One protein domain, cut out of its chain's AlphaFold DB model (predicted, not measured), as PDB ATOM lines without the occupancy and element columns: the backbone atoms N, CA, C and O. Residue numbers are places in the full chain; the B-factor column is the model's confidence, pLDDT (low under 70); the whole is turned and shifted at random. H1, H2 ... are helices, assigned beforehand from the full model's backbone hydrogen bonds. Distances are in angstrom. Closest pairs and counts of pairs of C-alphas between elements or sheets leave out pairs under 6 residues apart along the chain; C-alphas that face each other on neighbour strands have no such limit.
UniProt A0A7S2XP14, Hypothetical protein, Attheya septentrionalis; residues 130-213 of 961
ATOM      1  N   THR A 130      36.074 -12.540  13.213       65.75
ATOM      2  CA  THR A 130      36.085 -13.852  12.547       65.75
ATOM      3  C   THR A 130      36.399 -13.724  11.049       65.75
ATOM      4  O   THR A 130      37.218 -14.483  10.524       65.75
ATOM      5  N   LEU A 131      35.807 -12.741  10.359       65.69
ATOM      6  CA  LEU A 131      36.056 -12.454   8.941       65.69
ATOM      7  C   LEU A 131      37.502 -11.982   8.694       65.69
ATOM      8  O   LEU A 131      38.147 -12.404   7.732       65.69
ATOM      9  N   SER A 132      38.025 -11.131   9.579       73.56
ATOM     10  CA  SER A 132      39.398 -10.620   9.556       73.56
ATOM     11  C   SER A 132      40.409 -11.754   9.733       73.56
ATOM     12  O   SER A 132      41.291 -11.940   8.894       73.56
ATOM     13  N   HIS A 133      40.221 -12.601  10.750       66.94
ATOM     14  CA  HIS A 133      41.062 -13.772  10.990       66.94
ATOM     15  C   HIS A 133      40.996 -14.781   9.828       66.94
ATOM     16  O   HIS A 133      42.036 -15.276   9.386       66.94
ATOM     17  N   ALA A 134      39.812 -15.036   9.259       62.53
ATOM     18  CA  ALA A 134      39.669 -15.877   8.069       62.53
ATOM     19  C   ALA A 134      40.408 -15.290   6.849       62.53
ATOM     20  O   ALA A 134      41.087 -16.019   6.123       62.53
ATOM     21  N   THR A 135      40.353 -13.968   6.663       69.00
ATOM     22  CA  THR A 135      41.059 -13.251   5.589       69.00
ATOM     23  C   THR A 135      42.577 -13.294   5.787       69.00
ATOM     24  O   THR A 135      43.326 -13.492   4.827       69.00
ATOM     25  N   GLU A 136      43.060 -13.184   7.025       71.38
ATOM     26  CA  GLU A 136      44.481 -13.317   7.342       71.38
ATOM     27  C   GLU A 136      44.983 -14.753   7.094       71.38
ATOM     28  O   GLU A 136      46.035 -14.950   6.475       71.38
ATOM     29  N   GLN A 137      44.216 -15.773   7.499       65.19
ATOM     30  CA  GLN A 137      44.540 -17.177   7.226       65.19
ATOM     31  C   GLN A 137      44.534 -17.494   5.725       65.19
ATOM     32  O   GLN A 137      45.477 -18.127   5.235       65.19
ATOM     33  N   ALA A 138      43.537 -17.008   4.979       62.78
ATOM     34  CA  ALA A 138      43.483 -17.134   3.525       62.78
ATOM     35  C   ALA A 138      44.704 -16.467   2.870       62.78
ATOM     36  O   ALA A 138      45.389 -17.089   2.059       62.78
ATOM     37  N   THR A 139      45.063 -15.254   3.300       70.00
ATOM     38  CA  THR A 139      46.247 -14.527   2.812       70.00
ATOM     39  C   THR A 139      47.545 -15.295   3.104       70.00
ATOM     40  O   THR A 139      48.395 -15.444   2.222       70.00
ATOM     41  N   LYS A 140      47.699 -15.872   4.305       71.88
ATOM     42  CA  LYS A 140      48.839 -16.739   4.668       71.88
ATOM     43  C   LYS A 140      48.892 -18.014   3.812       71.88
ATOM     44  O   LYS A 140      49.983 -18.431   3.412       71.88
ATOM     45  N   ALA A 141      47.747 -18.627   3.507       63.91
ATOM     46  CA  ALA A 141      47.654 -19.818   2.660       63.91
ATOM     47  C   ALA A 141      48.001 -19.514   1.191       63.91
ATOM     48  O   ALA A 141      48.826 -20.220   0.606       63.91
ATOM     49  N   VAL A 142      47.457 -18.426   0.636       67.31
ATOM     50  CA  VAL A 142      47.776 -17.908  -0.703       67.31
ATOM     51  C   VAL A 142      49.270 -17.603  -0.808       67.31
ATOM     52  O   VAL A 142      49.946 -18.191  -1.647       67.31
ATOM     53  N   ASN A 143      49.840 -16.807   0.100       73.25
ATOM     54  CA  ASN A 143      51.276 -16.496   0.095       73.25
ATOM     55  C   ASN A 143      52.162 -17.753   0.180       73.25
ATOM     56  O   ASN A 143      53.197 -17.844  -0.487       73.25
ATOM     57  N   ARG A 144      51.747 -18.764   0.957       74.94
ATOM     58  CA  ARG A 144      52.435 -20.063   1.044       74.94
ATOM     59  C   ARG A 144      52.336 -20.863  -0.258       74.94
ATOM     60  O   ARG A 144      53.327 -21.490  -0.635       74.94
ATOM     61  N   HIS A 145      51.185 -20.859  -0.932       75.06
ATOM     62  CA  HIS A 145      51.037 -21.454  -2.260       75.06
ATOM     63  C   HIS A 145      51.945 -20.731  -3.259       75.06
ATOM     64  O   HIS A 145      52.803 -21.366  -3.872       75.06
ATOM     65  N   TYR A 146      51.843 -19.402  -3.345       77.69
ATOM     66  CA  TYR A 146      52.585 -18.623  -4.329       77.69
ATOM     67  C   TYR A 146      54.106 -18.755  -4.155       77.69
ATOM     68  O   TYR A 146      54.817 -18.930  -5.139       77.69
ATOM     69  N   ARG A 147      54.615 -18.786  -2.914       81.50
ATOM     70  CA  ARG A 147      56.040 -19.050  -2.636       81.50
ATOM     71  C   ARG A 147      56.488 -20.452  -3.070       81.50
ATOM     72  O   ARG A 147      57.625 -20.620  -3.497       81.50
ATOM     73  N   LYS A 148      55.633 -21.474  -2.953       83.75
ATOM     74  CA  LYS A 148      55.960 -22.831  -3.432       83.75
ATOM     75  C   LYS A 148      55.968 -22.893  -4.959       83.75
ATOM     76  O   LYS A 148      56.863 -23.513  -5.527       83.75
ATOM     77  N   THR A 149      55.002 -22.250  -5.608       80.19
ATOM     78  CA  THR A 149      54.871 -22.252  -7.068       80.19
ATOM     79  C   THR A 149      55.953 -21.392  -7.734       80.19
ATOM     80  O   THR A 149      56.563 -21.858  -8.690       80.19
ATOM     81  N   SER A 150      56.341 -20.244  -7.159       85.44
ATOM     82  CA  SER A 150      57.475 -19.446  -7.662       85.44
ATOM     83  C   SER A 150      58.794 -20.224  -7.651       85.44
ATOM     84  O   SER A 150      59.573 -20.126  -8.588       85.44
ATOM     85  N   ILE A 151      59.044 -21.035  -6.616       89.19
ATOM     86  CA  ILE A 151      60.246 -21.886  -6.527       89.19
ATOM     87  C   ILE A 151      60.211 -23.017  -7.570       89.19
ATOM     88  O   ILE A 151      61.261 -23.416  -8.071       89.19
ATOM     89  N   LYS A 152      59.019 -23.537  -7.898       89.44
ATOM     90  CA  LYS A 152      58.822 -24.574  -8.924       89.44
ATOM     91  C   LYS A 152      58.906 -24.052 -10.358       89.44
ATOM     92  O   LYS A 152      59.221 -24.839 -11.236       89.44
ATOM     93  N   LEU A 153      58.610 -22.775 -10.589       87.88
ATOM     94  CA  LEU A 153      58.652 -22.153 -11.917       87.88
ATOM     95  C   LEU A 153      59.931 -21.339 -12.164       87.88
ATOM     96  O   LEU A 153      60.124 -20.856 -13.269       87.88
ATOM     97  N   HIS A 154      60.808 -21.170 -11.168       93.94
ATOM     98  CA  HIS A 154      61.992 -20.315 -11.299       93.94
ATOM     99  C   HIS A 154      62.911 -20.784 -12.445       93.94
ATOM    100  O   HIS A 154      63.316 -21.957 -12.420       93.94
ATOM    101  N   PRO A 155      63.288 -19.910 -13.402       93.62
ATOM    102  CA  PRO A 155      64.114 -20.297 -14.547       93.62
ATOM    103  C   PRO A 155      65.480 -20.845 -14.110       93.62
ATOM    104  O   PRO A 155      65.851 -21.937 -14.530       93.62
ATOM    105  N   ASP A 156      66.153 -20.217 -13.140       90.12
ATOM    106  CA  ASP A 156      67.447 -20.677 -12.592       90.12
ATOM    107  C   ASP A 156      67.437 -22.122 -12.050       90.12
ATOM    108  O   ASP A 156      68.488 -22.747 -11.925       90.12
ATOM    109  N   ARG A 157      66.262 -22.657 -11.681       91.25
ATOM    110  CA  ARG A 157      66.114 -24.023 -11.150       91.25
ATOM    111  C   ARG A 157      65.611 -25.045 -12.161       91.25
ATOM    112  O   ARG A 157      65.861 -26.229 -11.960       91.25
ATOM    113  N   ASN A 158      64.877 -24.616 -13.185       91.75
ATOM    114  CA  ASN A 158      64.144 -25.516 -14.086       91.75
ATOM    115  C   ASN A 158      64.488 -25.292 -15.573       91.75
ATOM    116  O   ASN A 158      64.023 -26.039 -16.431       91.75
ATOM    117  N   GLY A 159      65.332 -24.305 -15.876       91.50
ATOM    118  CA  GLY A 159      65.742 -23.903 -17.217       91.50
ATOM    119  C   GLY A 159      64.933 -22.727 -17.773       91.50
ATOM    120  O   GLY A 159      63.785 -22.490 -17.395       91.50
ATOM    121  N   GLU A 160      65.533 -22.018 -18.731       94.69
ATOM    122  CA  GLU A 160      64.986 -20.794 -19.339       94.69
ATOM    123  C   GLU A 160      63.611 -20.996 -20.005       94.69
ATOM    124  O   GLU A 160      62.808 -20.071 -20.083       94.69
ATOM    125  N   ALA A 161      63.275 -22.230 -20.397       88.19
ATOM    126  CA  ALA A 161      61.957 -22.594 -20.925       88.19
ATOM    127  C   ALA A 161      60.790 -22.304 -19.954       88.19
ATOM    128  O   ALA A 161      59.650 -22.158 -20.396       88.19
ATOM    129  N   PHE A 162      61.052 -22.196 -18.646       89.88
ATOM    130  CA  PHE A 162      60.043 -21.823 -17.648       89.88
ATOM    131  C   PHE A 162      59.883 -20.310 -17.471       89.88
ATOM    132  O   PHE A 162      58.941 -19.879 -16.809       89.88
ATOM    133  N   ARG A 163      60.743 -19.486 -18.082       90.81
ATOM    134  CA  ARG A 163      60.723 -18.028 -17.916       90.81
ATOM    135  C   ARG A 163      59.382 -17.370 -18.278       90.81
ATOM    136  O   ARG A 163      58.886 -16.634 -17.428       90.81
ATOM    137  N   PRO A 164      58.699 -17.702 -19.395       84.75
ATOM    138  CA  PRO A 164      57.381 -17.130 -19.691       84.75
ATOM    139  C   PRO A 164      56.326 -17.494 -18.635       84.75
ATOM    140  O   PRO A 164      55.483 -16.679 -18.269       84.75
ATOM    141  N   GLN A 165      56.392 -18.718 -18.097       83.38
ATOM    142  CA  GLN A 165      55.481 -19.189 -17.047       83.38
ATOM    143  C   GLN A 165      55.778 -18.508 -15.705       83.38
ATOM    144  O   GLN A 165      54.856 -18.184 -14.961       83.38
ATOM    145  N   PHE A 166      57.055 -18.262 -15.404       88.81
ATOM    146  CA  PHE A 166      57.497 -17.518 -14.228       88.81
ATOM    147  C   PHE A 166      57.117 -16.036 -14.295       88.81
ATOM    148  O   PHE A 166      56.710 -15.470 -13.282       88.81
ATOM    149  N   GLU A 167      57.210 -15.415 -15.468       85.50
ATOM    150  CA  GLU A 167      56.842 -14.016 -15.698       85.50
ATOM    151  C   GLU A 167      55.320 -13.826 -15.620       85.50
ATOM    152  O   GLU A 167      54.870 -12.982 -14.846       85.50
ATOM    153  N   LEU A 168      54.520 -14.689 -16.264       79.06
ATOM    154  CA  LEU A 168      53.058 -14.751 -16.075       79.06
ATOM    155  C   LEU A 168      52.677 -14.935 -14.598       79.06
ATOM    156  O   LEU A 168      51.842 -14.209 -14.056       79.06
ATOM    157  N   PHE A 169      53.331 -15.876 -13.918       83.75
ATOM    158  CA  PHE A 169      53.114 -16.134 -12.498       83.75
ATOM    159  C   PHE A 169      53.523 -14.943 -11.609       83.75
ATOM    160  O   PHE A 169      52.898 -14.685 -10.577       83.75
ATOM    161  N   THR A 170      54.552 -14.191 -12.002       82.12
ATOM    162  CA  THR A 170      55.028 -13.004 -11.280       82.12
ATOM    163  C   THR A 170      54.112 -11.802 -11.507       82.12
ATOM    164  O   THR A 170      53.782 -11.142 -10.521       82.12
ATOM    165  N   LYS A 171      53.604 -11.587 -12.734       79.25
ATOM    166  CA  LYS A 171      52.514 -10.634 -13.020       79.25
ATOM    167  C   LYS A 171      51.293 -10.958 -12.137       79.25
ATOM    168  O   LYS A 171      50.862 -10.118 -11.350       79.25
ATOM    169  N   ALA A 172      50.824 -12.212 -12.124       76.00
ATOM    170  CA  ALA A 172      49.707 -12.644 -11.270       76.00
ATOM    171  C   ALA A 172      49.974 -12.478  -9.755       76.00
ATOM    172  O   ALA A 172      49.056 -12.222  -8.976       76.00
ATOM    173  N   LYS A 173      51.232 -12.604  -9.310       80.25
ATOM    174  CA  LYS A 173      51.627 -12.350  -7.915       80.25
ATOM    175  C   LYS A 173      51.613 -10.856  -7.569       80.25
ATOM    176  O   LYS A 173      51.227 -10.523  -6.453       80.25
ATOM    177  N   GLN A 174      52.031  -9.972  -8.478       76.44
ATOM    178  CA  GLN A 174      52.005  -8.516  -8.262       76.44
ATOM    179  C   GLN A 174      50.577  -8.016  -8.024       76.44
ATOM    180  O   GLN A 174      50.344  -7.264  -7.082       76.44
ATOM    181  N   VAL A 175      49.607  -8.543  -8.774       71.75
ATOM    182  CA  VAL A 175      48.183  -8.218  -8.604       71.75
ATOM    183  C   VAL A 175      47.630  -8.633  -7.225       71.75
ATOM    184  O   VAL A 175      46.736  -7.985  -6.693       71.75
ATOM    185  N   MET A 176      48.206  -9.660  -6.585       69.44
ATOM    186  CA  MET A 176      47.849 -10.081  -5.216       69.44
ATOM    187  C   MET A 176      48.594  -9.315  -4.103       69.44
ATOM    188  O   MET A 176      48.295  -9.509  -2.919       69.44
ATOM    189  N   ILE A 177      49.582  -8.482  -4.452       76.88
ATOM    190  CA  ILE A 177      50.284  -7.588  -3.512       76.88
ATOM    191  C   ILE A 177      49.493  -6.288  -3.330       76.88
ATOM    192  O   ILE A 177      49.405  -5.792  -2.206       76.88
ATOM    193  N   ASP A 178      48.889  -5.784  -4.405       79.06
ATOM    194  CA  ASP A 178      47.983  -4.637  -4.375       79.06
ATOM    195  C   ASP A 178      46.747  -4.935  -3.489       79.06
ATOM    196  O   ASP A 178      46.075  -5.954  -3.683       79.06
ATOM    197  N   PRO A 179      46.441  -4.101  -2.476       76.38
ATOM    198  CA  PRO A 179      45.364  -4.375  -1.530       76.38
ATOM    199  C   PRO A 179      43.955  -4.194  -2.116       76.38
ATOM    200  O   PRO A 179      43.028  -4.826  -1.601       76.38
ATOM    201  N   GLU A 180      43.778  -3.371  -3.152       80.75
ATOM    202  CA  GLU A 180      42.484  -3.108  -3.794       80.75
ATOM    203  C   GLU A 180      42.169  -4.192  -4.825       80.75
ATOM    204  O   GLU A 180      41.110  -4.825  -4.755       80.75
ATOM    205  N   LEU A 181      43.128  -4.512  -5.700       79.81
ATOM    206  CA  LEU A 181      42.999  -5.618  -6.653       79.81
ATOM    207  C   LEU A 181      42.854  -6.965  -5.933       79.81
ATOM    208  O   LEU A 181      42.013  -7.777  -6.321       79.81
ATOM    209  N   ARG A 182      43.571  -7.185  -4.822       82.12
ATOM    210  CA  ARG A 182      43.376  -8.371  -3.970       82.12
ATOM    211  C   ARG A 182      41.970  -8.435  -3.368       82.12
ATOM    212  O   ARG A 182      41.434  -9.535  -3.242       82.12
ATOM    213  N   ARG A 183      41.370  -7.302  -2.977       79.25
ATOM    214  CA  ARG A 183      39.992  -7.272  -2.453       79.25
ATOM    215  C   ARG A 183      38.993  -7.640  -3.555       79.25
ATOM    216  O   ARG A 183      38.235  -8.585  -3.365       79.25
ATOM    217  N   SER A 184      39.098  -7.002  -4.724       83.31
ATOM    218  CA  SER A 184      38.313  -7.324  -5.930       83.31
ATOM    219  C   SER A 184      38.428  -8.804  -6.332       83.31
ATOM    220  O   SER A 184      37.425  -9.463  -6.612       83.31
ATOM    221  N   TYR A 185      39.639  -9.369  -6.292       85.56
ATOM    222  CA  TYR A 185      39.868 -10.791  -6.549       85.56
ATOM    223  C   TYR A 185      39.155 -11.694  -5.532       85.56
ATOM    224  O   TYR A 185      38.483 -12.651  -5.918       85.56
ATOM    225  N   ILE A 186      39.288 -11.408  -4.232       80.06
ATOM    226  CA  ILE A 186      38.661 -12.212  -3.171       80.06
ATOM    227  C   ILE A 186      37.133 -12.145  -3.272       80.06
ATOM    228  O   ILE A 186      36.490 -13.188  -3.185       80.06
ATOM    229  N   GLU A 187      36.557 -10.967  -3.513       80.75
ATOM    230  CA  GLU A 187      35.111 -10.785  -3.699       80.75
ATOM    231  C   GLU A 187      34.592 -11.587  -4.905       80.75
ATOM    232  O   GLU A 187      33.657 -12.376  -4.759       80.75
ATOM    233  N   ALA A 188      35.260 -11.493  -6.063       78.62
ATOM    234  CA  ALA A 188      34.895 -12.249  -7.262       78.62
ATOM    235  C   ALA A 188      35.026 -13.776  -7.081       78.62
ATOM    236  O   ALA A 188      34.197 -14.539  -7.579       78.62
ATOM    237  N   MET A 189      36.050 -14.250  -6.360       79.38
ATOM    238  CA  MET A 189      36.195 -15.683  -6.075       79.38
ATOM    239  C   MET A 189      35.166 -16.178  -5.050       79.38
ATOM    240  O   MET A 189      34.643 -17.279  -5.213       79.38
ATOM    241  N   LEU A 190      34.846 -15.387  -4.018       74.31
ATOM    242  CA  LEU A 190      33.811 -15.727  -3.035       74.31
ATOM    243  C   LEU A 190      32.428 -15.811  -3.683       74.31
ATOM    244  O   LEU A 190      31.706 -16.772  -3.432       74.31
ATOM    245  N   GLU A 191      32.086 -14.873  -4.571       77.25
ATOM    246  CA  GLU A 191      30.838 -14.922  -5.336       77.25
ATOM    247  C   GLU A 191      30.697 -16.248  -6.102       77.25
ATOM    248  O   GLU A 191      29.623 -16.853  -6.112       77.25
ATOM    249  N   ILE A 192      31.788 -16.737  -6.693       69.88
ATOM    250  CA  ILE A 192      31.797 -17.979  -7.471       69.88
ATOM    251  C   ILE A 192      31.747 -19.213  -6.564       69.88
ATOM    252  O   ILE A 192      30.980 -20.121  -6.862       69.88
ATOM    253  N   VAL A 193      32.458 -19.235  -5.431       65.62
ATOM    254  CA  VAL A 193      32.365 -20.325  -4.433       65.62
ATOM    255  C   VAL A 193      30.967 -20.417  -3.808       65.62
ATOM    256  O   VAL A 193      30.502 -21.509  -3.494       65.62
ATOM    257  N   CYS A 194      30.274 -19.289  -3.638       63.09
ATOM    258  CA  CYS A 194      28.912 -19.262  -3.103       63.09
ATOM    259  C   CYS A 194      27.829 -19.608  -4.141       63.09
ATOM    260  O   CYS A 194      26.726 -19.982  -3.746       63.09
ATOM    261  N   LYS A 195      28.107 -19.474  -5.448       65.56
ATOM    262  CA  LYS A 195      27.128 -19.704  -6.533       65.56
ATOM    263  C   LYS A 195      27.381 -20.967  -7.365       65.56
ATOM    264  O   LYS A 195      26.472 -21.402  -8.070       65.56
ATOM    265  N   VAL A 196      28.591 -21.527  -7.341       64.25
ATOM    266  CA  VAL A 196      29.046 -22.593  -8.250       64.25
ATOM    267  C   VAL A 196      30.001 -23.555  -7.527       64.25
ATOM    268  O   VAL A 196      30.611 -23.215  -6.518       64.25
ATOM    269  N   ASP A 197      30.147 -24.771  -8.052       63.88
ATOM    270  CA  ASP A 197      31.069 -25.784  -7.526       63.88
ATOM    271  C   ASP A 197      32.544 -25.315  -7.558       63.88
ATOM    272  O   ASP A 197      32.992 -24.627  -8.481       63.88
ATOM    273  N   LEU A 198      33.335 -25.763  -6.578       62.62
ATOM    274  CA  LEU A 198      34.771 -25.498  -6.429       62.62
ATOM    275  C   LEU A 198      35.586 -25.891  -7.673       62.62
ATOM    276  O   LEU A 198      36.650 -25.319  -7.918       62.62
ATOM    277  N   GLY A 199      35.081 -26.818  -8.496       63.81
ATOM    278  CA  GLY A 199      35.672 -27.176  -9.789       63.81
ATOM    279  C   GLY A 199      35.798 -26.012 -10.790       63.81
ATOM    280  O   GLY A 199      36.614 -26.089 -11.709       63.81
ATOM    281  N   TYR A 200      35.050 -24.917 -10.611       72.75
ATOM    282  CA  TYR A 200      35.104 -23.740 -11.486       72.75
ATOM    283  C   TYR A 200      36.164 -22.705 -11.079       72.75
ATOM    284  O   TYR A 200      36.519 -21.857 -11.903       72.75
ATOM    285  N   LEU A 201      36.732 -22.800  -9.869       66.94
ATOM    286  CA  LEU A 201      37.718 -21.842  -9.348       66.94
ATOM    287  C   LEU A 201      38.923 -21.600 -10.289       66.94
ATOM    288  O   LEU A 201      39.302 -20.444 -10.462       66.94
ATOM    289  N   PRO A 202      39.508 -22.617 -10.964       63.69
ATOM    290  CA  PRO A 202      40.626 -22.391 -11.886       63.69
ATOM    291  C   PRO A 202      40.237 -21.588 -13.136       63.69
ATOM    292  O   PRO A 202      41.023 -20.771 -13.607       63.69
ATOM    293  N   ARG A 203      39.018 -21.785 -13.665       70.44
ATOM    294  CA  ARG A 203      38.508 -21.011 -14.814       70.44
ATOM    295  C   ARG A 203      38.154 -19.584 -14.412       70.44
ATOM    296  O   ARG A 203      38.437 -18.661 -15.163       70.44
ATOM    297  N   ALA A 204      37.574 -19.418 -13.227       70.88
ATOM    298  CA  ALA A 204      37.289 -18.118 -12.633       70.88
ATOM    299  C   ALA A 204      38.567 -17.295 -12.416       70.88
ATOM    300  O   ALA A 204      38.622 -16.133 -12.803       70.88
ATOM    301  N   HIS A 205      39.603 -17.921 -11.853       77.19
ATOM    302  CA  HIS A 205      40.918 -17.317 -11.660       77.19
ATOM    303  C   HIS A 205      41.540 -16.874 -12.989       77.19
ATOM    304  O   HIS A 205      41.970 -15.729 -13.097       77.19
ATOM    305  N   GLN A 206      41.524 -17.741 -14.011       71.44
ATOM    306  CA  GLN A 206      42.032 -17.391 -15.339       71.44
ATOM    307  C   GLN A 206      41.246 -16.227 -15.957       71.44
ATOM    308  O   GLN A 206      41.855 -15.242 -16.338       71.44
ATOM    309  N   TYR A 207      39.911 -16.276 -15.956       77.88
ATOM    310  CA  TYR A 207      39.075 -15.191 -16.484       77.88
ATOM    311  C   TYR A 207      39.296 -13.855 -15.752       77.88
ATOM    312  O   TYR A 207      39.291 -12.791 -16.369       77.88
ATOM    313  N   TRP A 208      39.505 -13.894 -14.433       84.44
ATOM    314  CA  TRP A 208      39.811 -12.694 -13.658       84.44
ATOM    315  C   TRP A 208      41.205 -12.145 -13.995       84.44
ATOM    316  O   TRP A 208      41.343 -10.930 -14.110       84.44
ATOM    317  N   ILE A 209      42.205 -13.010 -14.216       74.94
ATOM    318  CA  ILE A 209      43.519 -12.612 -14.748       74.94
ATOM    319  C   ILE A 209      43.366 -12.004 -16.142       74.94
ATOM    320  O   ILE A 209      43.847 -10.902 -16.355       74.94
ATOM    321  N   ASP A 210      42.662 -12.660 -17.063       74.75
ATOM    322  CA  ASP A 210      42.487 -12.191 -18.445       74.75
ATOM    323  C   ASP A 210      41.790 -10.815 -18.499       74.75
ATOM    324  O   ASP A 210      42.050 -10.025 -19.400       74.75
ATOM    325  N   LYS A 211      40.930 -10.506 -17.515       80.69
ATOM    326  CA  LYS A 211      40.222  -9.220 -17.381       80.69
ATOM    327  C   LYS A 211      41.052  -8.097 -16.733       80.69
ATOM    328  O   LYS A 211      40.759  -6.931 -16.978       80.69
ATOM    329  N   HIS A 212      42.016  -8.423 -15.870       76.00
ATOM    330  CA  HIS A 212      42.814  -7.439 -15.111       76.00
ATOM    331  C   HIS A 212      44.317  -7.529 -15.403       76.00
ATOM    332  O   HIS A 212      45.130  -6.927 -14.698       76.00
ATOM    333  N   ALA A 213      44.706  -8.286 -16.428       73.62
ATOM    334  CA  ALA A 213      46.026  -8.187 -17.011       73.62
ATOM    335  C   ALA A 213      46.196  -6.744 -17.515       73.62
ATOM    336  O   ALA A 213      45.304  -6.253 -18.208       73.62
TER     337      ALA A 213
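This is residues 130 to 213 of the 961 residues of the protein "Hypothetical protein" of Attheya septentrionalis (UniProt A0A7S2XP14). Long H1 and H3 fold back as a pair, joined at one end by small H2; the hairpin of H4 and H5 sits at H3's other end, about perpendicular to H3. The 84 printed residues hold five named helices, H1 to H5 in order, and no named strand: all helix. The whole is only just compact, close to loose, with radius of gyration 14.0 A, spanning 41 by 25 by 23 A.

H1, residues 130 to 153, touches H3, residues 160 to 175, with 146 to 153 alone, opposite ways at a shallow 17 degrees; the closest C-alphas, Leu 153 and Phe 166, are 5.3 A apart. H4, residues 179 to 195, touches H5, residues 198 to 212, opposite ways at 35.4 degrees, only just steep. Every O i to N i+4 pair is within hydrogen-bond range in H1 and H4, 10 of 12 in H3, 9 of 11 in H5.

H1 begins at (36.085, -13.852, 12.547) and is 34.3 A long; H2 is residues 155 to 158; H5 ends at (42.814, -7.439, -15.111).

The printed part has no cut; its links are tight. The mean pLDDT of the printed part is 77.1, and 20 residues are under 70, among them residues 192 to 199.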